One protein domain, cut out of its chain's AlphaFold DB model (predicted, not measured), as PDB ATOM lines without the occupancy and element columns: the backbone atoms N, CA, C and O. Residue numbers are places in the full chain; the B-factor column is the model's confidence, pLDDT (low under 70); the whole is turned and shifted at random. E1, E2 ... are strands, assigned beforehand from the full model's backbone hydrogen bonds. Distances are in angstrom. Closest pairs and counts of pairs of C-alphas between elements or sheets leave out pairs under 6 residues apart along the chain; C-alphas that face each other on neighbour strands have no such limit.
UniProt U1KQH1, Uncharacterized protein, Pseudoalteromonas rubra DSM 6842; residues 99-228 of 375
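This is residues 99 to 228 of the 375 residues of an uncharacterized protein of Pseudoalteromonas rubra DSM 6842 (UniProt U1KQH1). One twisted, curled antiparallel sheet makes the body, with the long hairpin E1 and E2 along its length and the shorter strands E7, E6 and E5 side by side next to E1. Toward its end E2 bends sharply, and the small hairpin E3 and E4 folds over one face of the sheet, while residues 99 to 106 run past the opposite face. The printed part has 130 residues, no named helix and seven strands, E1 to E7 along the chain; the sheet's order is E4, E3, E2, E1, E7, E6, E5, and the class is all strand. The whole is compact, with a radius of gyration of the C-alphas of 15.8 A, and elongated, spanning 52 by 32 by 22 A.

Residues 99 to 122 hold no named element. E1, residues 123 to 135, and E2, residues 141 to 158, form a hairpin, with N 128 and O 148 2.8 A apart, within hydrogen-bond range. E2 bends by 103 degrees at residue 155. E3, residues 163 to 168, is the antiparallel neighbour of E2, with N 155 and O 165 2.8 A apart. E4, residues 174 to 178, is an edge strand beside E3, with N 166 and O 175 2.8 A apart. These four form a meander, each strand the antiparallel neighbour of the one before. E5, residues 193 to 200, is the other edge strand and is apart from E4; residues 109 to 110 pair with residues 197 to 198 of E5, antiparallel. E6, residues 203 to 210, forms a hairpin with E5, with N 196 and O 207 2.8 A apart. E7, residues 213 to 224, forms a hairpin with E6, with N 206 and O 218 2.9 A apart; E5, E6 and E7 are a second meander. E7 bends by 51 degrees at residue 216. E7 is also the antiparallel neighbour of E1, at 166 degrees, with N 129 and O 217 2.7 A apart.

E1 begins at C-alpha 123, (354.503, 315.808, 290.509), and is 39.4 A long from first to last C-alpha. E2 is 40.8 A long and ends at C-alpha 158, (340.946, 305.799, 288.109). E3 and E4 measure 15.4 A and 12.9 A, E5 and E6 23.9 A and 23.2 A. E7 is 32.7 A long and ends at C-alpha 224, (357.598, 316.956, 286.563).

The C-alphas of Asp 138 and Thr 226, 52.6 A apart, are the two farthest from each other. The printed part has no cut. The link from E4 to E5, 14 residues, is long; the other five links between strands are tight. The mean pLDDT of the printed part is 85.9, and residues 99 to 106, 138 to 140 and 189 to 190 are under 70 in this model.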
ATOM      1  N   ILE A  99     328.256 341.897 292.265       39.72
ATOM      2  CA  ILE A  99     329.522 341.481 292.860       39.72
ATOM      3  C   ILE A  99     330.436 341.031 291.719       39.72
ATOM      4  O   ILE A  99     330.045 340.215 290.882       39.72
ATOM      5  N   ILE A 100     331.663 341.552 291.682       44.81
ATOM      6  CA  ILE A 100     332.715 341.069 290.781       44.81
ATOM      7  C   ILE A 100     333.208 339.723 291.332       44.81
ATOM      8  O   ILE A 100     334.313 339.609 291.854       44.81
ATOM      9  N   ALA A 101     332.373 338.685 291.260       51.53
ATOM     10  CA  ALA A 101     332.880 337.327 291.345       51.53
ATOM     11  C   ALA A 101     333.803 337.119 290.134       51.53
ATOM     12  O   ALA A 101     333.450 337.541 289.019       51.53
ATOM     13  N   PRO A 102     334.987 336.511 290.312       58.56
ATOM     14  CA  PRO A 102     335.845 336.216 289.180       58.56
ATOM     15  C   PRO A 102     335.051 335.378 288.183       58.56
ATOM     16  O   PRO A 102     334.375 334.420 288.551       58.56
ATOM     17  N   GLN A 103     335.090 335.777 286.917       59.47
ATOM     18  CA  GLN A 103     334.439 335.014 285.864       59.47
ATOM     19  C   GLN A 103     335.192 333.694 285.662       59.47
ATOM     20  O   GLN A 103     336.422 333.660 285.812       59.47
ATOM     21  N   PRO A 104     334.487 332.600 285.331       59.88
ATOM     22  CA  PRO A 104     335.140 331.333 285.065       59.88
ATOM     23  C   PRO A 104     336.134 331.497 283.914       59.88
ATOM     24  O   PRO A 104     335.908 332.261 282.973       59.88
ATOM     25  N   ASN A 105     337.242 330.762 283.973       61.12
ATOM     26  CA  ASN A 105     338.170 330.712 282.855       61.12
ATOM     27  C   ASN A 105     337.443 330.101 281.646       61.12
ATOM     28  O   ASN A 105     337.123 328.916 281.647       61.12
ATOM     29  N   THR A 106     337.175 330.896 280.611       61.59
ATOM     30  CA  THR A 106     336.469 330.454 279.396       61.59
ATOM     31  C   THR A 106     337.404 329.785 278.383       61.59
ATOM     32  O   THR A 106     337.182 329.887 277.178       61.59
ATOM     33  N   GLY A 107     338.503 329.187 278.849       70.31
ATOM     34  CA  GLY A 107     339.462 328.468 278.013       70.31
ATOM     35  C   GLY A 107     338.882 327.180 277.420       70.31
ATOM     36  O   GLY A 107     337.691 327.076 277.145       70.31
ATOM     37  N   ASN A 108     339.732 326.175 277.220       87.62
ATOM     38  CA  ASN A 108     339.348 324.866 276.683       87.62
ATOM     39  C   ASN A 108     338.431 324.101 277.660       87.62
ATOM     40  O   ASN A 108     338.893 323.245 278.416       87.62
ATOM     41  N   VAL A 109     337.142 324.448 277.677       91.94
ATOM     42  CA  VAL A 109     336.106 323.766 278.460       91.94
ATOM     43  C   VAL A 109     335.878 322.368 277.887       91.94
ATOM     44  O   VAL A 109     335.742 322.205 276.674       91.94
ATOM     45  N   VAL A 110     335.828 321.367 278.763       92.81
ATOM     46  CA  VAL A 110     335.641 319.954 278.408       92.81
ATOM     47  C   VAL A 110     334.484 319.350 279.204       92.81
ATOM     48  O   VAL A 110     334.202 319.776 280.320       92.81
ATOM     49  N   GLU A 111     333.810 318.344 278.644       90.94
ATOM     50  CA  GLU A 111     332.737 317.621 279.353       90.94
ATOM     51  C   GLU A 111     333.288 316.661 280.419       90.94
ATOM     52  O   GLU A 111     332.638 316.410 281.432       90.94
ATOM     53  N   ALA A 112     334.496 316.141 280.201       91.44
ATOM     54  CA  ALA A 112     335.211 315.271 281.123       91.44
ATOM     55  C   ALA A 112     336.715 315.550 281.037       91.44
ATOM     56  O   ALA A 112     337.232 315.844 279.958       91.44
ATOM     57  N   LEU A 113     337.408 315.449 282.171       92.38
ATOM     58  CA  LEU A 113     338.864 315.553 282.213       92.38
ATOM     59  C   LEU A 113     339.500 314.259 281.706       92.38
ATOM     60  O   LEU A 113     339.179 313.174 282.191       92.38
ATOM     61  N   ASP A 114     340.455 314.382 280.792       92.94
ATOM     62  CA  ASP A 114     341.372 313.299 280.465       92.94
ATOM     63  C   ASP A 114     342.441 313.203 281.559       92.94
ATOM     64  O   ASP A 114     343.415 313.955 281.567       92.94
ATOM     65  N   LEU A 115     342.265 312.284 282.506       92.69
ATOM     66  CA  LEU A 115     343.224 312.094 283.596       92.69
ATOM     67  C   LEU A 115     344.445 311.263 283.173       92.69
ATOM     68  O   LEU A 115     345.273 310.939 284.017       92.69
ATOM     69  N   SER A 116     344.578 310.866 281.898       91.25
ATOM     70  CA  SER A 116     345.688 309.997 281.466       91.25
ATOM     71  C   SER A 116     347.038 310.714 281.515       91.25
ATOM     72  O   SER A 116     348.082 310.069 281.610       91.25
ATOM     73  N   VAL A 117     346.997 312.048 281.538       90.31
ATOM     74  CA  VAL A 117     348.144 312.930 281.777       90.31
ATOM     75  C   VAL A 117     348.693 312.820 283.205       90.31
ATOM     76  O   VAL A 117     349.855 313.140 283.438       90.31
ATOM     77  N   LEU A 118     347.889 312.354 284.167       93.75
ATOM     78  CA  LEU A 118     348.323 312.109 285.540       93.75
ATOM     79  C   LEU A 118     349.017 310.742 285.610       93.75
ATOM     80  O   LEU A 118     348.380 309.699 285.763       93.75
ATOM     81  N   THR A 119     350.340 310.718 285.490       93.88
ATOM     82  CA  THR A 119     351.113 309.470 285.532       93.88
ATOM     83  C   THR A 119     351.589 309.154 286.949       93.88
ATOM     84  O   THR A 119     351.835 310.053 287.753       93.88
ATOM     85  N   PHE A 120     351.716 307.865 287.281       94.44
ATOM     86  CA  PHE A 120     352.221 307.430 288.587       94.44
ATOM     87  C   PHE A 120     353.594 308.039 288.885       94.44
ATOM     88  O   PHE A 120     354.527 307.887 288.098       94.44
ATOM     89  N   GLY A 121     353.721 308.674 290.046       93.19
ATOM     90  CA  GLY A 121     354.943 309.329 290.486       93.19
ATOM     91  C   GLY A 121     355.190 310.695 289.854       93.19
ATOM     92  O   GLY A 121     356.171 311.317 290.232       93.19
ATOM     93  N   SER A 122     354.343 311.190 288.944       95.62
ATOM     94  CA  SER A 122     354.453 312.578 288.478       95.62
ATOM     95  C   SER A 122     354.101 313.560 289.591       95.62
ATOM     96  O   SER A 122     353.265 313.274 290.455       95.62
ATOM     97  N   THR A 123     354.724 314.733 289.546       95.31
ATOM     98  CA  THR A 123     354.503 315.808 290.509       95.31
ATOM     99  C   THR A 123     353.714 316.943 289.874       95.31
ATOM    100  O   THR A 123     354.017 317.416 288.775       95.31
ATOM    101  N   TRP A 124     352.707 317.400 290.610       95.50
ATOM    102  CA  TRP A 124     351.782 318.453 290.220       95.50
ATOM    103  C   TRP A 124     351.646 319.474 291.345       95.50
ATOM    104  O   TRP A 124     351.774 319.136 292.520       95.50
ATOM    105  N   THR A 125     351.336 320.717 290.995       94.44
ATOM    106  CA  THR A 125     350.958 321.748 291.967       94.44
ATOM    107  C   THR A 125     349.474 322.037 291.835       94.44
ATOM    108  O   THR A 125     348.991 322.333 290.741       94.44
ATOM    109  N   GLU A 126     348.758 321.977 292.953       94.44
ATOM    110  CA  GLU A 126     347.392 322.473 293.071       94.44
ATOM    111  C   GLU A 126     347.409 323.913 293.580       94.44
ATOM    112  O   GLU A 126     348.050 324.216 294.587       94.44
ATOM    113  N   THR A 127     346.653 324.778 292.913       93.50
ATOM    114  CA  THR A 127     346.257 326.092 293.413       93.50
ATOM    115  C   THR A 127     344.739 326.131 293.536       93.50
ATOM    116  O   THR A 127     344.027 326.268 292.535       93.50
ATOM    117  N   ALA A 128     344.252 326.022 294.768       92.31
ATOM    118  CA  ALA A 128     342.846 326.127 295.110       92.31
ATOM    119  C   ALA A 128     342.496 327.557 295.543       92.31
ATOM    120  O   ALA A 128     343.258 328.192 296.268       92.31
ATOM    121  N   HIS A 129     341.336 328.043 295.113       91.06
ATOM    122  CA  HIS A 129     340.702 329.265 295.590       91.06
ATOM    123  C   HIS A 129     339.283 328.938 296.043       91.06
ATOM    124  O   HIS A 129     338.573 328.207 295.350       91.06
ATOM    125  N   GLN A 130     338.860 329.513 297.158       90.38
ATOM    126  CA  GLN A 130     337.487 329.486 297.637       90.38
ATOM    127  C   GLN A 130     337.028 330.919 297.890       90.38
ATOM    128  O   GLN A 130     337.764 331.708 298.481       90.38
ATOM    129  N   TYR A 131     335.816 331.231 297.444       87.06
ATOM    130  CA  TYR A 131     335.202 332.547 297.544       87.06
ATOM    131  C   TYR A 131     333.974 332.428 298.444       87.06
ATOM    132  O   TYR A 131     333.026 331.713 298.123       87.06
ATOM    133  N   ILE A 132     334.013 333.084 299.600       83.62
ATOM    134  CA  ILE A 132     332.959 333.016 300.613       83.62
ATOM    135  C   ILE A 132     332.401 334.419 300.811       83.62
ATOM    136  O   ILE A 132     333.135 335.353 301.117       83.62
ATOM    137  N   LYS A 133     331.083 334.547 300.675       80.25
ATOM    138  CA  LYS A 133     330.346 335.784 300.930       80.25
ATOM    139  C   LYS A 133     329.571 335.635 302.232       80.25
ATOM    140  O   LYS A 133     328.741 334.734 302.352       80.25
ATOM    141  N   THR A 134     329.798 336.543 303.173       77.50
ATOM    142  CA  THR A 134     329.073 336.575 304.451       77.50
ATOM    143  C   THR A 134     328.436 337.942 304.641       77.50
ATOM    144  O   THR A 134     329.121 338.958 304.553       77.50
ATOM    145  N   GLN A 135     327.133 337.980 304.906       73.88
ATOM    146  CA  GLN A 135     326.421 339.226 305.190       73.88
ATOM    147  C   GLN A 135     326.846 339.800 306.548       73.88
ATOM    148  O   GLN A 135     327.052 339.055 307.507       73.88
ATOM    149  N   ARG A 136     326.992 341.124 306.613       72.06
ATOM    150  CA  ARG A 136     327.258 341.883 307.836       72.06
ATOM    151  C   ARG A 136     325.959 342.465 308.394       72.06
ATOM    152  O   ARG A 136     325.000 342.683 307.659       72.06
ATOM    153  N   ASP A 137     325.961 342.774 309.689       70.06
ATOM    154  CA  ASP A 137     324.795 343.331 310.393       70.06
ATOM    155  C   ASP A 137     324.371 344.722 309.878       70.06
ATOM    156  O   ASP A 137     323.227 345.124 310.064       70.06
ATOM    157  N   ASP A 138     325.276 345.454 309.220       67.19
ATOM    158  CA  ASP A 138     325.043 346.776 308.622       67.19
ATOM    159  C   ASP A 138     324.527 346.721 307.171       67.19
ATOM    160  O   ASP A 138     324.440 347.748 306.499       67.19
ATOM    161  N   GLY A 139     324.194 345.527 306.672       66.38
ATOM    162  CA  GLY A 139     323.739 345.318 305.296       66.38
ATOM    163  C   GLY A 139     324.868 345.199 304.266       66.38
ATOM    164  O   GLY A 139     324.590 344.865 303.114       66.38
ATOM    165  N   GLY A 140     326.130 345.402 304.664       69.38
ATOM    166  CA  GLY A 140     327.300 345.126 303.831       69.38
ATOM    167  C   GLY A 140     327.623 343.631 303.729       69.38
ATOM    168  O   GLY A 140     326.940 342.770 304.293       69.38
ATOM    169  N   PHE A 141     328.720 343.301 303.045       75.88
ATOM    170  CA  PHE A 141     329.204 341.920 302.934       75.88
ATOM    171  C   PHE A 141     330.705 341.838 303.189       75.88
ATOM    172  O   PHE A 141     331.464 342.721 302.805       75.88
ATOM    173  N   ASN A 142     331.144 340.744 303.799       77.81
ATOM    174  CA  ASN A 142     332.541 340.339 303.790       77.81
ATOM    175  C   ASN A 142     332.750 339.355 302.641       77.81
ATOM    176  O   ASN A 142     332.074 338.325 302.577       77.81
ATOM    177  N   ASN A 143     333.694 339.670 301.763       83.75
ATOM    178  CA  ASN A 143     334.212 338.756 300.762       83.75
ATOM    179  C   ASN A 143     335.495 338.125 301.304       83.75
ATOM    180  O   ASN A 143     336.469 338.821 301.579       83.75
ATOM    181  N   VAL A 144     335.487 336.811 301.487       84.25
ATOM    182  CA  VAL A 144     336.644 336.056 301.959       84.25
ATOM    183  C   VAL A 144     337.165 335.211 300.812       84.25
ATOM    184  O   VAL A 144     336.473 334.321 300.317       84.25
ATOM    185  N   VAL A 145     338.406 335.469 300.419       86.81
ATOM    186  CA  VAL A 145     339.133 334.680 299.432       86.81
ATOM    187  C   VAL A 145     340.169 333.847 300.164       86.81
ATOM    188  O   VAL A 145     341.127 334.380 300.719       86.81
ATOM    189  N   VAL A 146     339.986 332.531 300.156       88.94
ATOM    190  CA  VAL A 146     340.991 331.584 300.641       88.94
ATOM    191  C   VAL A 146     341.732 331.036 299.439       88.94
ATOM    192  O   VAL A 146     341.114 330.492 298.530       88.94
ATOM    193  N   LYS A 147     343.054 331.142 299.441       90.62
ATOM    194  CA  LYS A 147     343.944 330.552 298.450       90.62
ATOM    195  C   LYS A 147     344.852 329.533 299.118       90.62
ATOM    196  O   LYS A 147     345.407 329.793 300.177       90.62
ATOM    197  N   LEU A 148     345.034 328.389 298.477       91.94
ATOM    198  CA  LEU A 148     345.916 327.315 298.917       91.94
ATOM    199  C   LEU A 148     346.759 326.854 297.732       91.94
ATOM    200  O   LEU A 148     346.211 326.423 296.722       91.94
ATOM    201  N   THR A 149     348.078 326.879 297.879       92.88
ATOM    202  CA  THR A 149     349.020 326.308 296.918       92.88
ATOM    203  C   THR A 149     349.791 325.175 297.580       92.88
ATOM    204  O   THR A 149     350.414 325.370 298.628       92.88
ATOM    205  N   ARG A 150     349.767 323.987 296.971       92.62
ATOM    206  CA  ARG A 150     350.473 322.809 297.488       92.62
ATOM    207  C   ARG A 150     350.951 321.878 296.369       92.62
ATOM    208  O   ARG A 150     350.193 321.634 295.429       92.62
ATOM    209  N   PRO A 151     352.166 321.322 296.475       94.12
ATOM    210  CA  PRO A 151     352.618 320.268 295.588       94.12
ATOM    211  C   PRO A 151     352.095 318.902 296.042       94.12
ATOM    212  O   PRO A 151     351.879 318.651 297.236       94.12
ATOM    213  N   MET A 152     351.906 318.013 295.075       94.56
ATOM    214  CA  MET A 152     351.442 316.653 295.286       94.56
ATOM    215  C   MET A 152     352.025 315.686 294.256       94.56
ATOM    216  O   MET A 152     352.204 316.037 293.091       94.56
ATOM    217  N   ASP A 153     352.252 314.450 294.688       94.62
ATOM    218  CA  ASP A 153     352.702 313.362 293.825       94.62
ATOM    219  C   ASP A 153     351.552 312.402 293.540       94.62
ATOM    220  O   ASP A 153     350.853 311.968 294.459       94.62
ATOM    221  N   ILE A 154     351.363 312.029 292.279       96.19
ATOM    222  CA  ILE A 154     350.289 311.121 291.878       96.19
ATOM    223  C   ILE A 154     350.629 309.683 292.286       96.19
ATOM    224  O   ILE A 154     351.670 309.141 291.921       96.19
ATOM    225  N   ILE A 155     349.717 309.034 293.011       95.56
ATOM    226  CA  ILE A 155     349.857 307.645 293.484       95.56
ATOM    227  C   ILE A 155     348.993 306.690 292.668       95.56
ATOM    228  O   ILE A 155     349.356 305.536 292.465       95.56
ATOM    229  N   ASN A 156     347.807 307.126 292.259       94.88
ATOM    230  CA  ASN A 156     346.896 306.299 291.484       94.88
ATOM    231  C   ASN A 156     345.900 307.173 290.732       94.88
ATOM    232  O   ASN A 156     345.543 308.244 291.216       94.88
ATOM    233  N   VAL A 157     345.407 306.679 289.600       94.56
ATOM    234  CA  VAL A 157     344.358 307.324 288.807       94.56
ATOM    235  C   VAL A 157     343.337 306.271 288.415       94.56
ATOM    236  O   VAL A 157     343.703 305.203 287.923       94.56
ATOM    237  N   ASP A 158     342.063 306.576 288.624       91.19
ATOM    238  CA  ASP A 158     340.946 305.799 288.109       91.19
ATOM    239  C   ASP A 158     340.283 306.574 286.965       91.19
ATOM    240  O   ASP A 158     339.821 307.703 287.117       91.19
ATOM    241  N   GLN A 159     340.299 305.960 285.784       84.81
ATOM    242  CA  GLN A 159     339.699 306.500 284.562       84.81
ATOM    243  C   GLN A 159     338.224 306.109 284.421       84.81
ATOM    244  O   GLN A 159     337.486 306.760 283.689       84.81
ATOM    245  N   ASN A 160     337.796 305.019 285.069       85.19
ATOM    246  CA  ASN A 160     336.419 304.532 284.971       85.19
ATOM    247  C   ASN A 160     335.494 305.306 285.912       85.19
ATOM    248  O   ASN A 160     334.339 305.553 285.571       85.19
ATOM    249  N   ASP A 161     336.017 305.681 287.076       87.69
ATOM    250  CA  ASP A 161     335.416 306.629 288.010       87.69
ATOM    251  C   ASP A 161     336.389 307.808 288.152       87.69
ATOM    252  O   ASP A 161     337.342 307.674 288.917       87.69
ATOM    253  N   PRO A 162     336.231 308.902 287.370       89.25
ATOM    254  CA  PRO A 162     337.214 309.977 287.249       89.25
ATOM    255  C   PRO A 162     337.691 310.509 288.602       89.25
ATOM    256  O   PRO A 162     337.063 311.368 289.234       89.25
ATOM    257  N   ALA A 163     338.829 309.981 289.038       93.94
ATOM    258  CA  ALA A 163     339.400 310.232 290.342       93.94
ATOM    259  C   ALA A 163     340.902 309.957 290.335       93.94
ATOM    260  O   ALA A 163     341.418 309.161 289.549       93.94
ATOM    261  N   PHE A 164     341.620 310.585 291.253       94.88
ATOM    262  CA  PHE A 164     343.019 310.278 291.495       94.88
ATOM    263  C   PHE A 164     343.354 310.376 292.976       94.88
ATOM    264  O   PHE A 164     342.732 311.114 293.738       94.88
ATOM    265  N   THR A 165     344.369 309.626 293.380       95.38
ATOM    266  CA  THR A 165     344.945 309.685 294.718       95.38
ATOM    267  C   THR A 165     346.321 310.314 294.612       95.38
ATOM    268  O   THR A 165     347.136 309.872 293.799       95.38
ATOM    269  N   ALA A 166     346.601 311.300 295.457       94.94
ATOM    270  CA  ALA A 166     347.881 311.984 295.498       94.94
ATOM    271  C   ALA A 166     348.443 312.057 296.924       94.94
ATOM    272  O   ALA A 166     347.701 312.131 297.905       94.94
ATOM    273  N   ARG A 167     349.771 312.050 297.047       92.94
ATOM    274  CA  ARG A 167     350.471 312.354 298.296       92.94
ATOM    275  C   ARG A 167     350.752 313.844 298.321       92.94
ATOM    276  O   ARG A 167     351.525 314.332 297.505       92.94
ATOM    277  N   VAL A 168     350.129 314.557 299.248       90.44
ATOM    278  CA  VAL A 168     350.392 315.986 299.443       90.44
ATOM    279  C   VAL A 168     351.687 316.148 300.226       90.44
ATOM    280  O   VAL A 168     351.939 315.429 301.195       90.44
ATOM    281  N   CYS A 169     352.497 317.123 299.831       86.31
ATOM    282  CA  CYS A 169     353.704 317.464 300.565       86.31
ATOM    283  C   CYS A 169     353.450 317.688 302.071       86.31
ATOM    284  O   CYS A 169     352.573 318.456 302.489       86.31
ATOM    285  N   GLY A 170     354.286 317.054 302.897       76.12
ATOM    286  CA  GLY A 170     354.250 317.204 304.350       76.12
ATOM    287  C   GLY A 170     353.034 316.564 305.018       76.12
ATOM    288  O   GLY A 170     352.835 316.768 306.214       76.12
ATOM    289  N   GLU A 171     352.218 315.806 304.279       79.50
ATOM    290  CA  GLU A 171     351.111 315.029 304.832       79.50
ATOM    291  C   GLU A 171     351.448 313.548 304.858       79.50
ATOM    292  O   GLU A 171     352.027 312.994 303.927       79.50
ATOM    293  N   GLN A 172     351.057 312.891 305.948       71.56
ATOM    294  CA  GLN A 172     351.203 311.441 306.067       71.56
ATOM    295  C   GLN A 172     350.055 310.676 305.406       71.56
ATOM    296  O   GLN A 172     350.165 309.472 305.189       71.56
ATOM    297  N   GLN A 173     348.946 311.360 305.125       79.31
ATOM    298  CA  GLN A 173     347.762 310.772 304.517       79.31
ATOM    299  C   GLN A 173     347.708 311.124 303.036       79.31
ATOM    300  O   GLN A 173     348.060 312.229 302.624       79.31
ATOM    301  N   ASN A 174     347.229 310.173 302.244       89.25
ATOM    302  CA  ASN A 174     346.971 310.404 300.835       89.25
ATOM    303  C   ASN A 174     345.646 311.155 300.680       89.25
ATOM    304  O   ASN A 174     344.660 310.829 301.342       89.25
ATOM    305  N   SER A 175     345.613 312.125 299.772       86.88
ATOM    306  CA  SER A 175     344.399 312.833 299.390       86.88
ATOM    307  C   SER A 175     343.759 312.125 298.199       86.88
ATOM    308  O   SER A 175     344.430 311.853 297.205       86.88
ATOM    309  N   SER A 176     342.474 311.794 298.315       90.12
ATOM    310  CA  SER A 176     341.682 311.260 297.208       90.12
ATOM    311  C   SER A 176     340.835 312.382 296.625       90.12
ATOM    312  O   SER A 176     340.086 313.036 297.349       90.12
ATOM    313  N   VAL A 177     340.965 312.599 295.324       90.19
ATOM    314  CA  VAL A 177     340.253 313.619 294.564       90.19
ATOM    315  C   VAL A 177     339.322 312.912 293.597       90.19
ATOM    316  O   VAL A 177     339.770 312.312 292.625       90.19
ATOM    317  N   LYS A 178     338.019 312.998 293.852       92.19
ATOM    318  CA  LYS A 178     336.984 312.570 292.909       92.19
ATOM    319  C   LYS A 178     336.431 313.789 292.197       92.19
ATOM    320  O   LYS A 178     335.906 314.687 292.851       92.19
ATOM    321  N   ILE A 179     336.506 313.809 290.870       89.88
ATOM    322  CA  ILE A 179     336.143 314.995 290.086       89.88
ATOM    323  C   ILE A 179     334.659 315.351 290.265       89.88
ATOM    324  O   ILE A 179     334.320 316.524 290.396       89.88
ATOM    325  N   ALA A 180     333.778 314.348 290.343       85.31
ATOM    326  CA  ALA A 180     332.338 314.552 290.506       85.31
ATOM    327  C   ALA A 180     331.923 315.049 291.905       85.31
ATOM    328  O   ALA A 180     330.891 315.702 292.038       85.31
ATOM    329  N   GLU A 181     332.707 314.739 292.942       86.88
ATOM    330  CA  GLU A 181     332.422 315.125 294.335       86.88
ATOM    331  C   GLU A 181     333.164 316.411 294.741       86.88
ATOM    332  O   GLU A 181     332.933 316.955 295.822       86.88
ATOM    333  N   PHE A 182     334.027 316.929 293.866       83.69
ATOM    334  CA  PHE A 182     334.873 318.080 294.143       83.69
ATOM    335  C   PHE A 182     334.031 319.343 294.397       83.69
ATOM    336  O   PHE A 182     333.225 319.736 293.552       83.69
ATOM    337  N   TYR A 183     334.210 319.968 295.567       84.62
ATOM    338  CA  TYR A 183     333.440 321.130 296.047       84.62
ATOM    339  C   TYR A 183     331.918 320.939 296.150       84.62
ATOM    340  O   TYR A 183     331.162 321.915 296.163       84.62
ATOM    341  N   THR A 184     331.431 319.698 296.206       80.00
ATOM    342  CA  THR A 184     329.995 319.435 296.409       80.00
ATOM    343  C   THR A 184     329.495 319.837 297.796       80.00
ATOM    344  O   THR A 184     328.300 320.057 297.961       80.00
ATOM    345  N   ASP A 185     330.405 319.978 298.755       81.31
ATOM    346  CA  ASP A 185     330.190 320.496 300.105       81.31
ATOM    347  C   ASP A 185     330.033 322.025 300.160       81.31
ATOM    348  O   ASP A 185     329.627 322.564 301.188       81.31
ATOM    349  N   ILE A 186     330.321 322.733 299.062       82.75
ATOM    350  CA  ILE A 186     330.048 324.166 298.953       82.75
ATOM    351  C   ILE A 186     328.565 324.372 298.635       82.75
ATOM    352  O   ILE A 186     328.110 324.177 297.497       82.75
ATOM    353  N   ASP A 187     327.835 324.815 299.656       77.88
ATOM    354  CA  ASP A 187     326.440 325.221 299.552       77.88
ATOM    355  C   ASP A 187     326.309 326.546 298.789       77.88
ATOM    356  O   ASP A 187     326.844 327.584 299.185       77.88
ATOM    357  N   CYS A 188     325.555 326.518 297.690       77.69
ATOM    358  CA  CYS A 188     325.190 327.722 296.956       77.69
ATOM    359  C   CYS A 188     323.991 328.381 297.640       77.69
ATOM    360  O   CYS A 188     322.862 327.909 297.514       77.69
ATOM    361  N   THR A 189     324.236 329.470 298.364       69.38
ATOM    362  CA  THR A 189     323.174 330.297 298.962       69.38
ATOM    363  C   THR A 189     322.351 331.023 297.897       69.38
ATOM    364  O   THR A 189     321.154 331.236 298.074       69.38
ATOM    365  N   GLU A 190     322.985 331.348 296.769       67.75
ATOM    366  CA  GLU A 190     322.386 331.992 295.605       67.75
ATOM    367  C   GLU A 190     322.615 331.113 294.357       67.75
ATOM    368  O   GLU A 190     323.744 330.757 294.014       67.75
ATOM    369  N   GLY A 191     321.532 330.760 293.658       72.31
ATOM    370  CA  GLY A 191     321.582 330.007 292.400       72.31
ATOM    371  C   GLY A 191     321.803 328.494 292.538       72.31
ATOM    372  O   GLY A 191     321.855 327.922 293.623       72.31
ATOM    373  N   THR A 192     321.892 327.816 291.392       83.38
ATOM    374  CA  THR A 192     322.155 326.371 291.326       83.38
ATOM    375  C   THR A 192     323.648 326.094 291.232       83.38
ATOM    376  O   THR A 192     324.346 326.706 290.420       83.38
ATOM    377  N   GLY A 193     324.117 325.119 292.009       86.25
ATOM    378  CA  GLY A 193     325.489 324.637 291.930       86.25
ATOM    379  C   GLY A 193     325.763 323.873 290.636       86.25
ATOM    380  O   GLY A 193     325.017 322.958 290.289       86.25
ATOM    381  N   SER A 194     326.847 324.205 289.941       89.12
ATOM    382  CA  SER A 194     327.330 323.451 288.777       89.12
ATOM    383  C   SER A 194     328.856 323.372 288.755       89.12
ATOM    384  O   SER A 194     329.530 324.091 289.492       89.12
ATOM    385  N   THR A 195     329.406 322.470 287.942       91.12
ATOM    386  CA  THR A 195     330.854 322.280 287.804       91.12
ATOM    387  C   THR A 195     331.264 322.544 286.364       91.12
ATOM    388  O   THR A 195     330.659 322.009 285.438       91.12
ATOM    389  N   VAL A 196     332.302 323.355 286.181       91.75
ATOM    390  CA  VAL A 196     332.937 323.634 284.891       91.75
ATOM    391  C   VAL A 196     334.347 323.058 284.923       91.75
ATOM    392  O   VAL A 196     335.094 323.279 285.876       91.75
ATOM    393  N   LEU A 197     334.704 322.309 283.882       93.19
ATOM    394  CA  LEU A 197     336.007 321.668 283.744       93.19
ATOM    395  C   LEU A 197     336.746 322.307 282.573       93.19
ATOM    396  O   LEU A 197     336.192 322.415 281.480       93.19
ATOM    397  N   THR A 198     337.998 322.706 282.779       93.69
ATOM    398  CA  THR A 198     338.869 323.173 281.689       93.69
ATOM    399  C   THR A 198     340.166 322.393 281.675       93.69
ATOM    400  O   THR A 198     340.732 322.145 282.741       93.69
ATOM    401  N   GLN A 199     340.675 322.058 280.492       93.94
ATOM    402  CA  GLN A 199     341.899 321.273 280.357       93.94
ATOM    403  C   GLN A 199     342.794 321.777 279.223       93.94
ATOM    404  O   GLN A 199     342.343 322.050 278.115       93.94
ATOM    405  N   ASN A 200     344.089 321.865 279.511       92.38
ATOM    406  CA  ASN A 200     345.168 322.111 278.560       92.38
ATOM    407  C   ASN A 200     346.202 320.979 278.673       92.38
ATOM    408  O   ASN A 200     346.102 320.131 279.555       92.38
ATOM    409  N   GLU A 201     347.231 321.006 277.825       88.44
ATOM    410  CA  GLU A 201     348.273 319.966 277.756       88.44
ATOM    411  C   GLU A 201     348.913 319.634 279.119       88.44
ATOM    412  O   GLU A 201     349.037 318.468 279.464       88.44
ATOM    413  N   ASN A 202     349.249 320.650 279.921       91.75
ATOM    414  CA  ASN A 202     349.975 320.496 281.194       91.75
ATOM    415  C   ASN A 202     349.208 321.055 282.402       91.75
ATOM    416  O   ASN A 202     349.801 321.406 283.426       91.75
ATOM    417  N   SER A 203     347.891 321.225 282.279       94.69
ATOM    418  CA  SER A 203     347.082 321.768 283.369       94.69
ATOM    419  C   SER A 203     345.608 321.452 283.209       94.69
ATOM    420  O   SER A 203     345.097 321.494 282.092       94.69
ATOM    421  N   PHE A 204     344.894 321.308 284.313       94.44
ATOM    422  CA  PHE A 204     343.437 321.313 284.313       94.44
ATOM    423  C   PHE A 204     342.895 322.107 285.495       94.44
ATOM    424  O   PHE A 204     343.584 322.302 286.494       94.44
ATOM    425  N   THR A 205     341.657 322.567 285.376       94.50
ATOM    426  CA  THR A 205     340.965 323.313 286.423       94.50
ATOM    427  C   THR A 205     339.575 322.740 286.625       94.50
ATOM    428  O   THR A 205     338.858 322.468 285.659       94.50
ATOM    429  N   ILE A 206     339.202 322.585 287.892       93.88
ATOM    430  CA  ILE A 206     337.855 322.248 288.340       93.88
ATOM    431  C   ILE A 206     337.271 323.506 288.971       93.88
ATOM    432  O   ILE A 206     337.811 324.013 289.956       93.88
ATOM    433  N   THR A 207     336.179 324.016 288.414       93.00
ATOM    434  CA  THR A 207     335.518 325.234 288.884       93.00
ATOM    435  C   THR A 207     334.115 324.905 289.373       93.00
ATOM    436  O   THR A 207     333.299 324.383 288.618       93.00
ATOM    437  N   ARG A 208     333.818 325.248 290.626       92.25
ATOM    438  CA  ARG A 208     332.468 325.215 291.192       92.25
ATOM    439  C   ARG A 208     331.805 326.566 290.965       92.25
ATOM    440  O   ARG A 208     332.313 327.589 291.421       92.25
ATOM    441  N   MET A 209     330.664 326.550 290.290       88.06
ATOM    442  CA  MET A 209     329.816 327.714 290.057       88.06
ATOM    443  C   MET A 209     328.594 327.667 290.978       88.06
ATOM    444  O   MET A 209     328.015 326.595 291.163       88.06
ATOM    445  N   CYS A 210     328.169 328.821 291.481       86.44
ATOM    446  CA  CYS A 210     326.877 329.041 292.123       86.44
ATOM    447  C   CYS A 210     326.116 330.096 291.312       86.44
ATOM    448  O   CYS A 210     326.414 331.289 291.385       86.44
ATOM    449  N   GLY A 211     325.197 329.644 290.450       85.62
ATOM    450  CA  GLY A 211     324.624 330.500 289.408       85.62
ATOM    451  C   GLY A 211     325.694 330.945 288.403       85.62
ATOM    452  O   GLY A 211     326.377 330.108 287.817       85.62
ATOM    453  N   GLU A 212     325.847 332.257 288.217       81.19
ATOM    454  CA  GLU A 212     326.863 332.850 287.328       81.19
ATOM    455  C   GLU A 212     328.206 333.123 288.031       81.19
ATOM    456  O   GLU A 212     329.183 333.494 287.381       81.19
ATOM    457  N   ASN A 213     328.282 332.912 289.348       82.56
ATOM    458  CA  ASN A 213     329.448 333.252 290.158       82.56
ATOM    459  C   ASN A 213     330.346 332.036 290.401       82.56
ATOM    460  O   ASN A 213     329.863 330.934 290.666       82.56
ATOM    461  N   VAL A 214     331.663 332.241 290.373       87.19
ATOM    462  CA  VAL A 214     332.639 331.231 290.798       87.19
ATOM    463  C   VAL A 214     332.669 331.169 292.326       87.19
ATOM    464  O   VAL A 214     333.007 332.149 292.981       87.19
ATOM    465  N   ALA A 215     332.355 330.005 292.888       88.81
ATOM    466  CA  ALA A 215     332.410 329.750 294.328       88.81
ATOM    467  C   ALA A 215     333.749 329.134 294.757       88.81
ATOM    468  O   ALA A 215     334.262 329.424 295.837       88.81
ATOM    469  N   ALA A 216     334.346 328.303 293.901       91.31
ATOM    470  CA  ALA A 216     335.684 327.774 294.122       91.31
ATOM    471  C   ALA A 216     336.341 327.323 292.818       91.31
ATOM    472  O   ALA A 216     335.674 326.987 291.838       91.31
ATOM    473  N   THR A 217     337.667 327.283 292.813       93.56
ATOM    474  CA  THR A 217     338.465 326.748 291.708       93.56
ATOM    475  C   THR A 217     339.620 325.946 292.259       93.56
ATOM    476  O   THR A 217     340.292 326.440 293.154       93.56
ATOM    477  N   SER A 218     339.939 324.806 291.666       94.38
ATOM    478  CA  SER A 218     341.227 324.152 291.874       94.38
ATOM    479  C   SER A 218     341.915 323.948 290.539       94.38
ATOM    480  O   SER A 218     341.352 323.334 289.636       94.38
ATOM    481  N   THR A 219     343.101 324.537 290.393       94.31
ATOM    482  CA  THR A 219     343.933 324.418 289.194       94.31
ATOM    483  C   THR A 219     345.128 323.539 289.491       94.31
ATOM    484  O   THR A 219     345.923 323.853 290.370       94.31
ATOM    485  N   PHE A 220     345.291 322.490 288.702       95.06
ATOM    486  CA  PHE A 220     346.402 321.559 288.767       95.06
ATOM    487  C   PHE A 220     347.341 321.846 287.604       95.06
ATOM    488  O   PHE A 220     346.904 321.923 286.455       95.06
ATOM    489  N   LYS A 221     348.630 322.022 287.892       95.06
ATOM    490  CA  LYS A 221     349.675 322.243 286.888       95.06
ATOM    491  C   LYS A 221     350.758 321.188 287.013       95.06
ATOM    492  O   LYS A 221     351.218 320.908 288.119       95.06
ATOM    493  N   HIS A 222     351.161 320.636 285.879       95.50
ATOM    494  CA  HIS A 222     352.249 319.678 285.811       95.50
ATOM    495  C   HIS A 222     353.575 320.358 286.166       95.50
ATOM    496  O   HIS A 222     353.864 321.446 285.664       95.50
ATOM    497  N   VAL A 223     354.374 319.713 287.016       94.19
ATOM    498  CA  VAL A 223     355.709 320.188 287.411       94.19
ATOM    499  C   VAL A 223     356.796 319.269 286.863       94.19
ATOM    500  O   VAL A 223     357.838 319.749 286.421       94.19
ATOM    501  N   SER A 224     356.588 317.952 286.923       94.62
ATOM    502  CA  SER A 224     357.598 316.956 286.563       94.62
ATOM    503  C   SER A 224     356.971 315.582 286.334       94.62
ATOM    504  O   SER A 224     356.116 315.160 287.112       94.62
ATOM    505  N   ASP A 225     357.475 314.844 285.341       94.88
ATOM    506  CA  ASP A 225     357.047 313.466 285.048       94.88
ATOM    507  C   ASP A 225     357.471 312.467 286.140       94.88
ATOM    508  O   ASP A 225     357.007 311.329 286.181       94.88
ATOM    509  N   THR A 226     358.380 312.881 287.025       93.50
ATOM    510  CA  THR A 226     358.875 312.097 288.160       93.50
ATOM    511  C   THR A 226     358.727 312.853 289.465       93.50
ATOM    512  O   THR A 226     358.702 314.087 289.466       93.50
ATOM    513  N   GLN A 227     358.767 312.109 290.568       90.50
ATOM    514  CA  GLN A 227     358.606 312.661 291.900       90.50
ATOM    515  C   GLN A 227     359.682 313.716 292.176       90.50
ATOM    516  O   GLN A 227     360.876 313.478 291.975       90.50
ATOM    517  N   LYS A 228     359.241 314.883 292.645       89.12
ATOM    518  CA  LYS A 228     360.090 315.992 293.064       89.12
ATOM    519  C   LYS A 228     359.926 316.203 294.565       89.12
ATOM    520  O   LYS A 228     358.930 316.750 295.015       89.12
TER     521      LYS A 228